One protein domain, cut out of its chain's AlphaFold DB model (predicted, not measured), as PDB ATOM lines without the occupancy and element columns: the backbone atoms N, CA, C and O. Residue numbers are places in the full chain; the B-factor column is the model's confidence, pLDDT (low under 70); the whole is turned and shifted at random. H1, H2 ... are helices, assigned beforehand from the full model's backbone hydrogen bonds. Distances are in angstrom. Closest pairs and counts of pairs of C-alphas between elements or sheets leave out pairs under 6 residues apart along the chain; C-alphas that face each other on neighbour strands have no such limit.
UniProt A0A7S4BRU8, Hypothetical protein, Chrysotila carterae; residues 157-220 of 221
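Overview. This is residues 157 to 220 of the 221 residues of the protein "Hypothetical protein" of Chrysotila carterae (UniProt A0A7S4BRU8). An open, loose ring of four helices: H1 and H2 pack together as a pair, H3 lies by itself across an empty middle, and the chain then returns so that the small H4 comes near the far end of H1. The ring is not well closed: H1 and H2 are the one touching pair of helices, H3 touches no helix, and H4 touches no helix but is near H1. The stretch that sticks out is residues 188 to 200, of which 194 to 200 belong to H3. The printed part has 64 residues with four named helices, in the order H1, H2, H3, H4, and no named strand; its class is all helix. It is loose, with a radius of gyration of the C-alphas of 14.0 A, and spans 38 by 25 by 18 A.

Arrangement. H1, residues 157 to 165, touches H2, residues 176 to 189. The closest C-alphas of the two, those of Leu 159 and Ala 180, are 6.8 A apart. H2 touches H1 with residues 179 to 183 alone. The two run the same way at a steep tilt of 44 degrees, and their centres are 10.9 A apart. H3, residues 194 to 207, touches no helix; it is apart from H1, from H2 and from H4. H4, residues 214 to 219, is close to H1 but not clearly touching it, with 1 pair of C-alphas within 8 A, those of His 165 and Tyr 217 at 7.1 A. H1 and H4 run the same way at a steep tilt of 47 degrees. H2 and H4 are apart. In H1, H2, H3 and H4 every backbone O i to N i+4 pair is within hydrogen-bond range.

Along the chain. H1 begins at C-alpha 157, at (-47.117, -10.470, 21.677), and is 12.3 A long from first to last C-alpha. H2 is 20.2 A long and ends at C-alpha 189, at (-43.712, -29.411, 32.411). H3 is 19.9 A long and begins at C-alpha 194, at (-33.297, -23.024, 40.986). H4 is 9.4 A long and ends at C-alpha 219, at (-30.768, -16.011, 15.605).

Size, cuts and confidence. The two C-alphas farthest apart, those of Gln 172 and Arg 206, are 38.9 A apart, and those of Ala 157 and Gly 220, the first and last printed, are 17.3 A apart. The printed part has no cut. The link from H2 to H3, with 4 residues, is tight; the link from H1 to H2, with 10 residues, and the link from H3 to H4, with 6, are short; no link is long. The mean pLDDT of the printed part is 85.5. Residues 209 to 220 are under 70, and H4 has a mean pLDDT of 51, against 96 for H2.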
ATOM      1  N   ALA A 157     -48.535 -10.664  21.971       95.00
ATOM      2  CA  ALA A 157     -47.117 -10.470  21.677       95.00
ATOM      3  C   ALA A 157     -46.213 -11.250  22.648       95.00
ATOM      4  O   ALA A 157     -45.246 -11.883  22.218       95.00
ATOM      5  N   THR A 158     -46.554 -11.252  23.937       95.62
ATOM      6  CA  THR A 158     -45.825 -11.974  24.988       95.62
ATOM      7  C   THR A 158     -45.961 -13.480  24.806       95.62
ATOM      8  O   THR A 158     -44.955 -14.190  24.788       95.62
ATOM      9  N   LEU A 159     -47.179 -13.965  24.546       96.06
ATOM     10  CA  LEU A 159     -47.431 -15.382  24.265       96.06
ATOM     11  C   LEU A 159     -46.673 -15.864  23.014       96.06
ATOM     12  O   LEU A 159     -46.058 -16.931  23.019       96.06
ATOM     13  N   LYS A 160     -46.641 -15.054  21.945       94.69
ATOM     14  CA  LYS A 160     -45.853 -15.355  20.736       94.69
ATOM     15  C   LYS A 160     -44.347 -15.343  21.000       94.69
ATOM     16  O   LYS A 160     -43.635 -16.173  20.430       94.69
ATOM     17  N   ARG A 161     -43.856 -14.443  21.859       94.31
ATOM     18  CA  ARG A 161     -42.443 -14.413  22.272       94.31
ATOM     19  C   ARG A 161     -42.067 -15.697  23.008       94.31
ATOM     20  O   ARG A 161     -41.069 -16.310  22.640       94.31
ATOM     21  N   TYR A 162     -42.895 -16.136  23.956       95.62
ATOM     22  CA  TYR A 162     -42.704 -17.404  24.666       95.62
ATOM     23  C   TYR A 162     -42.685 -18.589  23.695       95.62
ATOM     24  O   TYR A 162     -41.729 -19.363  23.680       95.62
ATOM     25  N   LYS A 163     -43.693 -18.684  22.809       94.62
ATOM     26  CA  LYS A 163     -43.766 -19.731  21.777       94.62
ATOM     27  C   LYS A 163     -42.489 -19.805  20.946       94.62
ATOM     28  O   LYS A 163     -42.021 -20.899  20.653       94.62
ATOM     29  N   ARG A 164     -41.956 -18.655  20.525       94.00
ATOM     30  CA  ARG A 164     -40.739 -18.594  19.711       94.00
ATOM     31  C   ARG A 164     -39.510 -19.045  20.497       94.00
ATOM     32  O   ARG A 164     -38.725 -19.810  19.953       94.00
ATOM     33  N   HIS A 165     -39.367 -18.585  21.738       91.88
ATOM     34  CA  HIS A 165     -38.214 -18.889  22.585       91.88
ATOM     35  C   HIS A 165     -38.103 -20.390  22.882       91.88
ATOM     36  O   HIS A 165     -37.059 -20.983  22.649       91.88
ATOM     37  N   TYR A 166     -39.212 -21.023  23.261       93.94
ATOM     38  CA  TYR A 166     -39.265 -22.461  23.548       93.94
ATOM     39  C   TYR A 166     -39.652 -23.319  22.329       93.94
ATOM     40  O   TYR A 166     -39.886 -24.518  22.446       93.94
ATOM     41  N   ARG A 167     -39.749 -22.704  21.141       93.69
ATOM     42  CA  ARG A 167     -40.072 -23.360  19.859       93.69
ATOM     43  C   ARG A 167     -41.315 -24.271  19.939       93.69
ATOM     44  O   ARG A 167     -41.347 -25.347  19.341       93.69
ATOM     45  N   LEU A 168     -42.358 -23.822  20.648       93.50
ATOM     46  CA  LEU A 168     -43.593 -24.589  20.857       93.50
ATOM     47  C   LEU A 168     -44.261 -24.923  19.515       93.50
ATOM     48  O   LEU A 168     -44.570 -24.041  18.703       93.50
ATOM     49  N   LYS A 169     -44.556 -26.210  19.322       92.19
ATOM     50  CA  LYS A 169     -45.305 -26.716  18.169       92.19
ATOM     51  C   LYS A 169     -46.793 -26.406  18.364       92.19
ATOM     52  O   LYS A 169     -47.444 -26.995  19.217       92.19
ATOM     53  N   THR A 170     -47.338 -25.485  17.568       91.56
ATOM     54  CA  THR A 170     -48.784 -25.185  17.524       91.56
ATOM     55  C   THR A 170     -49.258 -25.089  16.077       91.56
ATOM     56  O   THR A 170     -48.447 -24.887  15.171       91.56
ATOM     57  N   ARG A 171     -50.578 -25.150  15.858       89.00
ATOM     58  CA  ARG A 171     -51.184 -24.908  14.537       89.00
ATOM     59  C   ARG A 171     -50.903 -23.479  14.047       89.00
ATOM     60  O   ARG A 171     -50.647 -22.568  14.846       89.00
ATOM     61  N   GLN A 172     -50.933 -23.296  12.727       84.12
ATOM     62  CA  GLN A 172     -50.874 -21.978  12.094       84.12
ATOM     63  C   GLN A 172     -52.194 -21.233  12.346       84.12
ATOM     64  O   GLN A 172     -53.251 -21.853  12.329       84.12
ATOM     65  N   ASN A 173     -52.125 -19.923  12.604       87.44
ATOM     66  CA  ASN A 173     -53.271 -19.075  12.982       87.44
ATOM     67  C   ASN A 173     -53.949 -19.458  14.314       87.44
ATOM     68  O   ASN A 173     -55.164 -19.379  14.444       87.44
ATOM     69  N   VAL A 174     -53.152 -19.852  15.312       92.12
ATOM     70  CA  VAL A 174     -53.635 -20.168  16.667       92.12
ATOM     71  C   VAL A 174     -54.293 -18.960  17.346       92.12
ATOM     72  O   VAL A 174     -53.788 -17.832  17.263       92.12
ATOM     73  N   THR A 175     -55.405 -19.204  18.035       96.19
ATOM     74  CA  THR A 175     -56.128 -18.183  18.809       96.19
ATOM     75  C   THR A 175     -55.426 -17.873  20.141       96.19
ATOM     76  O   THR A 175     -54.525 -18.594  20.574       96.19
ATOM     77  N   LYS A 176     -55.814 -16.778  20.816       96.31
ATOM     78  CA  LYS A 176     -55.207 -16.376  22.106       96.31
ATOM     79  C   LYS A 176     -55.371 -17.456  23.170       96.31
ATOM     80  O   LYS A 176     -54.419 -17.764  23.877       96.31
ATOM     81  N   THR A 177     -56.573 -18.007  23.259       96.56
ATOM     82  CA  THR A 177     -56.967 -19.009  24.251       96.56
ATOM     83  C   THR A 177     -56.185 -20.304  24.060       96.56
ATOM     84  O   THR A 177     -55.556 -20.787  24.998       96.56
ATOM     85  N   GLU A 178     -56.130 -20.814  22.830       96.00
ATOM     86  CA  GLU A 178     -55.358 -22.013  22.491       96.00
ATOM     87  C   GLU A 178     -53.859 -21.821  22.746       96.00
ATOM     88  O   GLU A 178     -53.189 -22.717  23.264       96.00
ATOM     89  N   LEU A 179     -53.319 -20.645  22.404       96.56
ATOM     90  CA  LEU A 179     -51.911 -20.349  22.637       96.56
ATOM     91  C   LEU A 179     -51.596 -20.262  24.133       96.56
ATOM     92  O   LEU A 179     -50.584 -20.809  24.563       96.56
ATOM     93  N   ALA A 180     -52.459 -19.623  24.924       96.81
ATOM     94  CA  ALA A 180     -52.313 -19.552  26.374       96.81
ATOM     95  C   ALA A 180     -52.350 -20.949  27.016       96.81
ATOM     96  O   ALA A 180     -51.489 -21.258  27.836       96.81
ATOM     97  N   ALA A 181     -53.269 -21.821  26.588       95.25
ATOM     98  CA  ALA A 181     -53.350 -23.197  27.080       95.25
ATOM     99  C   ALA A 181     -52.093 -24.016  26.732       95.25
ATOM    100  O   ALA A 181     -51.560 -24.738  27.576       95.25
ATOM    101  N   ALA A 182     -51.575 -23.875  25.508       96.00
ATOM    102  CA  ALA A 182     -50.337 -24.538  25.100       96.00
ATOM    103  C   ALA A 182     -49.121 -24.055  25.912       96.00
ATOM    104  O   ALA A 182     -48.282 -24.868  26.305       96.00
ATOM    105  N   VAL A 183     -49.039 -22.749  26.188       96.38
ATOM    106  CA  VAL A 183     -47.997 -22.161  27.044       96.38
ATOM    107  C   VAL A 183     -48.120 -22.669  28.477       96.38
ATOM    108  O   VAL A 183     -47.118 -23.107  29.030       96.38
ATOM    109  N   ALA A 184     -49.326 -22.689  29.049       95.69
ATOM    110  CA  ALA A 184     -49.568 -23.187  30.401       95.69
ATOM    111  C   ALA A 184     -49.121 -24.646  30.558       95.69
ATOM    112  O   ALA A 184     -48.402 -24.985  31.497       95.69
ATOM    113  N   LYS A 185     -49.476 -25.495  29.584       95.19
ATOM    114  CA  LYS A 185     -49.064 -26.901  29.556       95.19
ATOM    115  C   LYS A 185     -47.543 -27.055  29.505       95.19
ATOM    116  O   LYS A 185     -46.997 -27.882  30.225       95.19
ATOM    117  N   HIS A 186     -46.866 -26.285  28.652       95.94
ATOM    118  CA  HIS A 186     -45.405 -26.327  28.553       95.94
ATOM    119  C   HIS A 186     -44.736 -25.815  29.833       95.94
ATOM    120  O   HIS A 186     -43.810 -26.440  30.330       95.94
ATOM    121  N   PHE A 187     -45.231 -24.706  30.389       95.44
ATOM    122  CA  PHE A 187     -44.699 -24.105  31.609       95.44
ATOM    123  C   PHE A 187     -44.764 -25.068  32.799       95.44
ATOM    124  O   PHE A 187     -43.786 -25.196  33.524       95.44
ATOM    125  N   ALA A 188     -45.874 -25.793  32.959       93.00
ATOM    126  CA  ALA A 188     -46.030 -26.781  34.028       93.00
ATOM    127  C   ALA A 188     -45.088 -27.993  33.893       93.00
ATOM    128  O   ALA A 188     -44.771 -28.632  34.891       93.00
ATOM    129  N   ALA A 189     -44.648 -28.318  32.673       93.69
ATOM    130  CA  ALA A 189     -43.712 -29.411  32.411       93.69
ATOM    131  C   ALA A 189     -42.236 -28.981  32.497       93.69
ATOM    132  O   ALA A 189     -41.348 -29.825  32.387       93.69
ATOM    133  N   GLN A 190     -41.963 -27.682  32.649       91.94
ATOM    134  CA  GLN A 190     -40.608 -27.153  32.618       91.94
ATOM    135  C   GLN A 190     -39.884 -27.446  33.932       91.94
ATOM    136  O   GLN A 190     -40.325 -27.043  35.005       91.94
ATOM    137  N   THR A 191     -38.728 -28.093  33.835       93.50
ATOM    138  CA  THR A 191     -37.794 -28.250  34.953       93.50
ATOM    139  C   THR A 191     -36.776 -27.119  34.924       93.50
ATOM    140  O   THR A 191     -36.253 -26.787  33.857       93.50
ATOM    141  N   VAL A 192     -36.491 -26.528  36.079       92.56
ATOM    142  CA  VAL A 192     -35.596 -25.374  36.207       92.56
ATOM    143  C   VAL A 192     -34.550 -25.677  37.275       92.56
ATOM    144  O   VAL A 192     -34.895 -26.236  38.312       92.56
ATOM    145  N   ASP A 193     -33.293 -25.313  37.021       94.56
ATOM    146  CA  ASP A 193     -32.273 -25.262  38.070       94.56
ATOM    147  C   ASP A 193     -32.471 -23.977  38.881       94.56
ATOM    148  O   ASP A 193     -32.293 -22.859  38.379       94.56
ATOM    149  N   GLU A 194     -32.921 -24.138  40.122       94.69
ATOM    150  CA  GLU A 194     -33.297 -23.024  40.986       94.69
ATOM    151  C   GLU A 194     -32.097 -22.135  41.330       94.69
ATOM    152  O   GLU A 194     -32.238 -20.909  41.349       94.69
ATOM    153  N   ALA A 195     -30.916 -22.721  41.545       95.75
ATOM    154  CA  ALA A 195     -29.740 -21.981  41.995       95.75
ATOM    155  C   ALA A 195     -29.278 -20.967  40.938       95.75
ATOM    156  O   ALA A 195     -29.125 -19.772  41.225       95.75
ATOM    157  N   ASP A 196     -29.137 -21.426  39.696       92.56
ATOM    158  CA  ASP A 196     -28.741 -20.586  38.566       92.56
ATOM    159  C   ASP A 196     -29.819 -19.556  38.227       92.56
ATOM    160  O   ASP A 196     -29.522 -18.387  37.962       92.56
ATOM    161  N   THR A 197     -31.089 -19.956  38.294       93.81
ATOM    162  CA  THR A 197     -32.213 -19.082  37.937       93.81
ATOM    163  C   THR A 197     -32.362 -17.920  38.908       93.81
ATOM    164  O   THR A 197     -32.530 -16.774  38.479       93.81
ATOM    165  N   ILE A 198     -32.267 -18.182  40.214       94.88
ATOM    166  CA  ILE A 198     -32.327 -17.133  41.238       94.88
ATOM    167  C   ILE A 198     -31.114 -16.209  41.105       94.88
ATOM    168  O   ILE A 198     -31.270 -14.985  41.129       94.88
ATOM    169  N   SER A 199     -29.922 -16.773  40.902       93.50
ATOM    170  CA  SER A 199     -28.688 -15.998  40.730       93.50
ATOM    171  C   SER A 199     -28.772 -15.058  39.524       93.50
ATOM    172  O   SER A 199     -28.503 -13.857  39.646       93.50
ATOM    173  N   LEU A 200     -29.223 -15.574  38.376       89.44
ATOM    174  CA  LEU A 200     -29.413 -14.791  37.159       89.44
ATOM    175  C   LEU A 200     -30.475 -13.705  37.351       89.44
ATOM    176  O   LEU A 200     -30.254 -12.555  36.969       89.44
ATOM    177  N   PHE A 201     -31.602 -14.038  37.985       91.62
ATOM    178  CA  PHE A 201     -32.660 -13.073  38.277       91.62
ATOM    179  C   PHE A 201     -32.150 -11.909  39.136       91.62
ATOM    180  O   PHE A 201     -32.355 -10.749  38.774       91.62
ATOM    181  N   MET A 202     -31.444 -12.200  40.234       93.56
ATOM    182  CA  MET A 202     -30.902 -11.171  41.127       93.56
ATOM    183  C   MET A 202     -29.885 -10.281  40.410       93.56
ATOM    184  O   MET A 202     -29.904  -9.059  40.578       93.56
ATOM    185  N   TYR A 203     -29.023 -10.868  39.576       91.31
ATOM    186  CA  TYR A 203     -28.075 -10.111  38.763       91.31
ATOM    187  C   TYR A 203     -28.793  -9.166  37.785       91.31
ATOM    188  O   TYR A 203     -28.524  -7.962  37.779       91.31
ATOM    189  N   SER A 204     -29.755  -9.677  37.010       87.38
ATOM    190  CA  SER A 204     -30.502  -8.879  36.030       87.38
ATOM    191  C   SER A 204     -31.364  -7.791  36.674       87.38
ATOM    192  O   SER A 204     -31.448  -6.683  36.140       87.38
ATOM    193  N   ALA A 205     -31.979  -8.072  37.827       89.94
ATOM    194  CA  ALA A 205     -32.777  -7.100  38.568       89.94
ATOM    195  C   ALA A 205     -31.916  -5.939  39.091       89.94
ATOM    196  O   ALA A 205     -32.317  -4.780  38.991       89.94
ATOM    197  N   ARG A 206     -30.707  -6.235  39.590       88.69
ATOM    198  CA  ARG A 206     -29.758  -5.221  40.081       88.69
ATOM    199  C   ARG A 206     -29.148  -4.387  38.960       88.69
ATOM    200  O   ARG A 206     -28.933  -3.194  39.144       88.69
ATOM    201  N   ALA A 207     -28.864  -5.000  37.815       83.19
ATOM    202  CA  ALA A 207     -28.237  -4.316  36.690       83.19
ATOM    203  C   ALA A 207     -29.207  -3.404  35.913       83.19
ATOM    204  O   ALA A 207     -28.766  -2.639  35.057       83.19
ATOM    205  N   GLY A 208     -30.525  -3.505  36.143       75.06
ATOM    206  CA  GLY A 208     -31.544  -2.802  35.346       75.06
ATOM    207  C   GLY A 208     -31.571  -3.233  33.872       75.06
ATOM    208  O   GLY A 208     -32.354  -2.724  33.070       75.06
ATOM    209  N   THR A 209     -30.727  -4.195  33.506       65.12
ATOM    210  CA  THR A 209     -30.605  -4.772  32.183       65.12
ATOM    211  C   THR A 209     -31.261  -6.145  32.204       65.12
ATOM    212  O   THR A 209     -30.621  -7.183  32.076       65.12
ATOM    213  N   LEU A 210     -32.595  -6.159  32.179       59.88
ATOM    214  CA  LEU A 210     -33.310  -7.232  31.473       59.88
ATOM    215  C   LEU A 210     -33.111  -7.069  29.951       59.88
ATOM    216  O   LEU A 210     -34.043  -7.151  29.156       59.88
ATOM    217  N   GLN A 211     -31.874  -6.794  29.538       55.91
ATOM    218  CA  GLN A 211     -31.427  -6.835  28.161       55.91
ATOM    219  C   GLN A 211     -31.107  -8.298  27.876       55.91
ATOM    220  O   GLN A 211     -29.953  -8.673  27.700       55.91
ATOM    221  N   TYR A 212     -32.137  -9.144  27.855       54.28
ATOM    222  CA  TYR A 212     -32.038 -10.331  27.022       54.28
ATOM    223  C   TYR A 212     -31.800  -9.805  25.612       54.28
ATOM    224  O   TYR A 212     -32.646  -9.079  25.075       54.28
ATOM    225  N   ASP A 213     -30.610 -10.062  25.078       49.53
ATOM    226  CA  ASP A 213     -30.159  -9.447  23.845       49.53
ATOM    227  C   ASP A 213     -31.223  -9.685  22.767       49.53
ATOM    228  O   ASP A 213     -31.592 -10.815  22.434       49.53
ATOM    229  N   ARG A 214     -31.752  -8.592  22.207       50.84
ATOM    230  CA  ARG A 214     -32.676  -8.627  21.065       50.84
ATOM    231  C   ARG A 214     -32.111  -9.506  19.932       50.84
ATOM    232  O   ARG A 214     -32.893 -10.031  19.133       50.84
ATOM    233  N   ARG A 215     -30.782  -9.671  19.872       51.47
ATOM    234  CA  ARG A 215     -30.057 -10.507  18.906       51.47
ATOM    235  C   ARG A 215     -30.195 -12.010  19.153       51.47
ATOM    236  O   ARG A 215     -30.375 -12.733  18.174       51.47
ATOM    237  N   ASP A 216     -30.229 -12.475  20.402       54.22
ATOM    238  CA  ASP A 216     -30.403 -13.908  20.704       54.22
ATOM    239  C   ASP A 216     -31.788 -14.389  20.280       54.22
ATOM    240  O   ASP A 216     -31.967 -15.490  19.757       54.22
ATOM    241  N   TYR A 217     -32.780 -13.500  20.382       52.09
ATOM    242  CA  TYR A 217     -34.104 -13.783  19.859       52.09
ATOM    243  C   TYR A 217     -34.114 -13.902  18.338       52.09
ATOM    244  O   TYR A 217     -34.911 -14.682  17.831       52.09
ATOM    245  N   LEU A 218     -33.301 -13.144  17.591       51.72
ATOM    246  CA  LEU A 218     -33.311 -13.179  16.123       51.72
ATOM    247  C   LEU A 218     -32.628 -14.414  15.524       51.72
ATOM    248  O   LEU A 218     -33.076 -14.857  14.467       51.72
ATOM    249  N   ASN A 219     -31.633 -14.988  16.201       46.81
ATOM    250  CA  ASN A 219     -30.768 -16.011  15.605       46.81
ATOM    251  C   ASN A 219     -31.159 -17.469  15.873       46.81
ATOM    252  O   ASN A 219     -30.508 -18.350  15.324       46.81
ATOM    253  N   GLY A 220     -32.237 -17.736  16.621       45.88
ATOM    254  CA  GLY A 220     -32.926 -19.036  16.608       45.88
ATOM    255  C   GLY A 220     -32.020 -20.264  16.757       45.88
ATOM    256  O   GLY A 220     -32.262 -21.264  16.077       45.88
TER     257      GLY A 220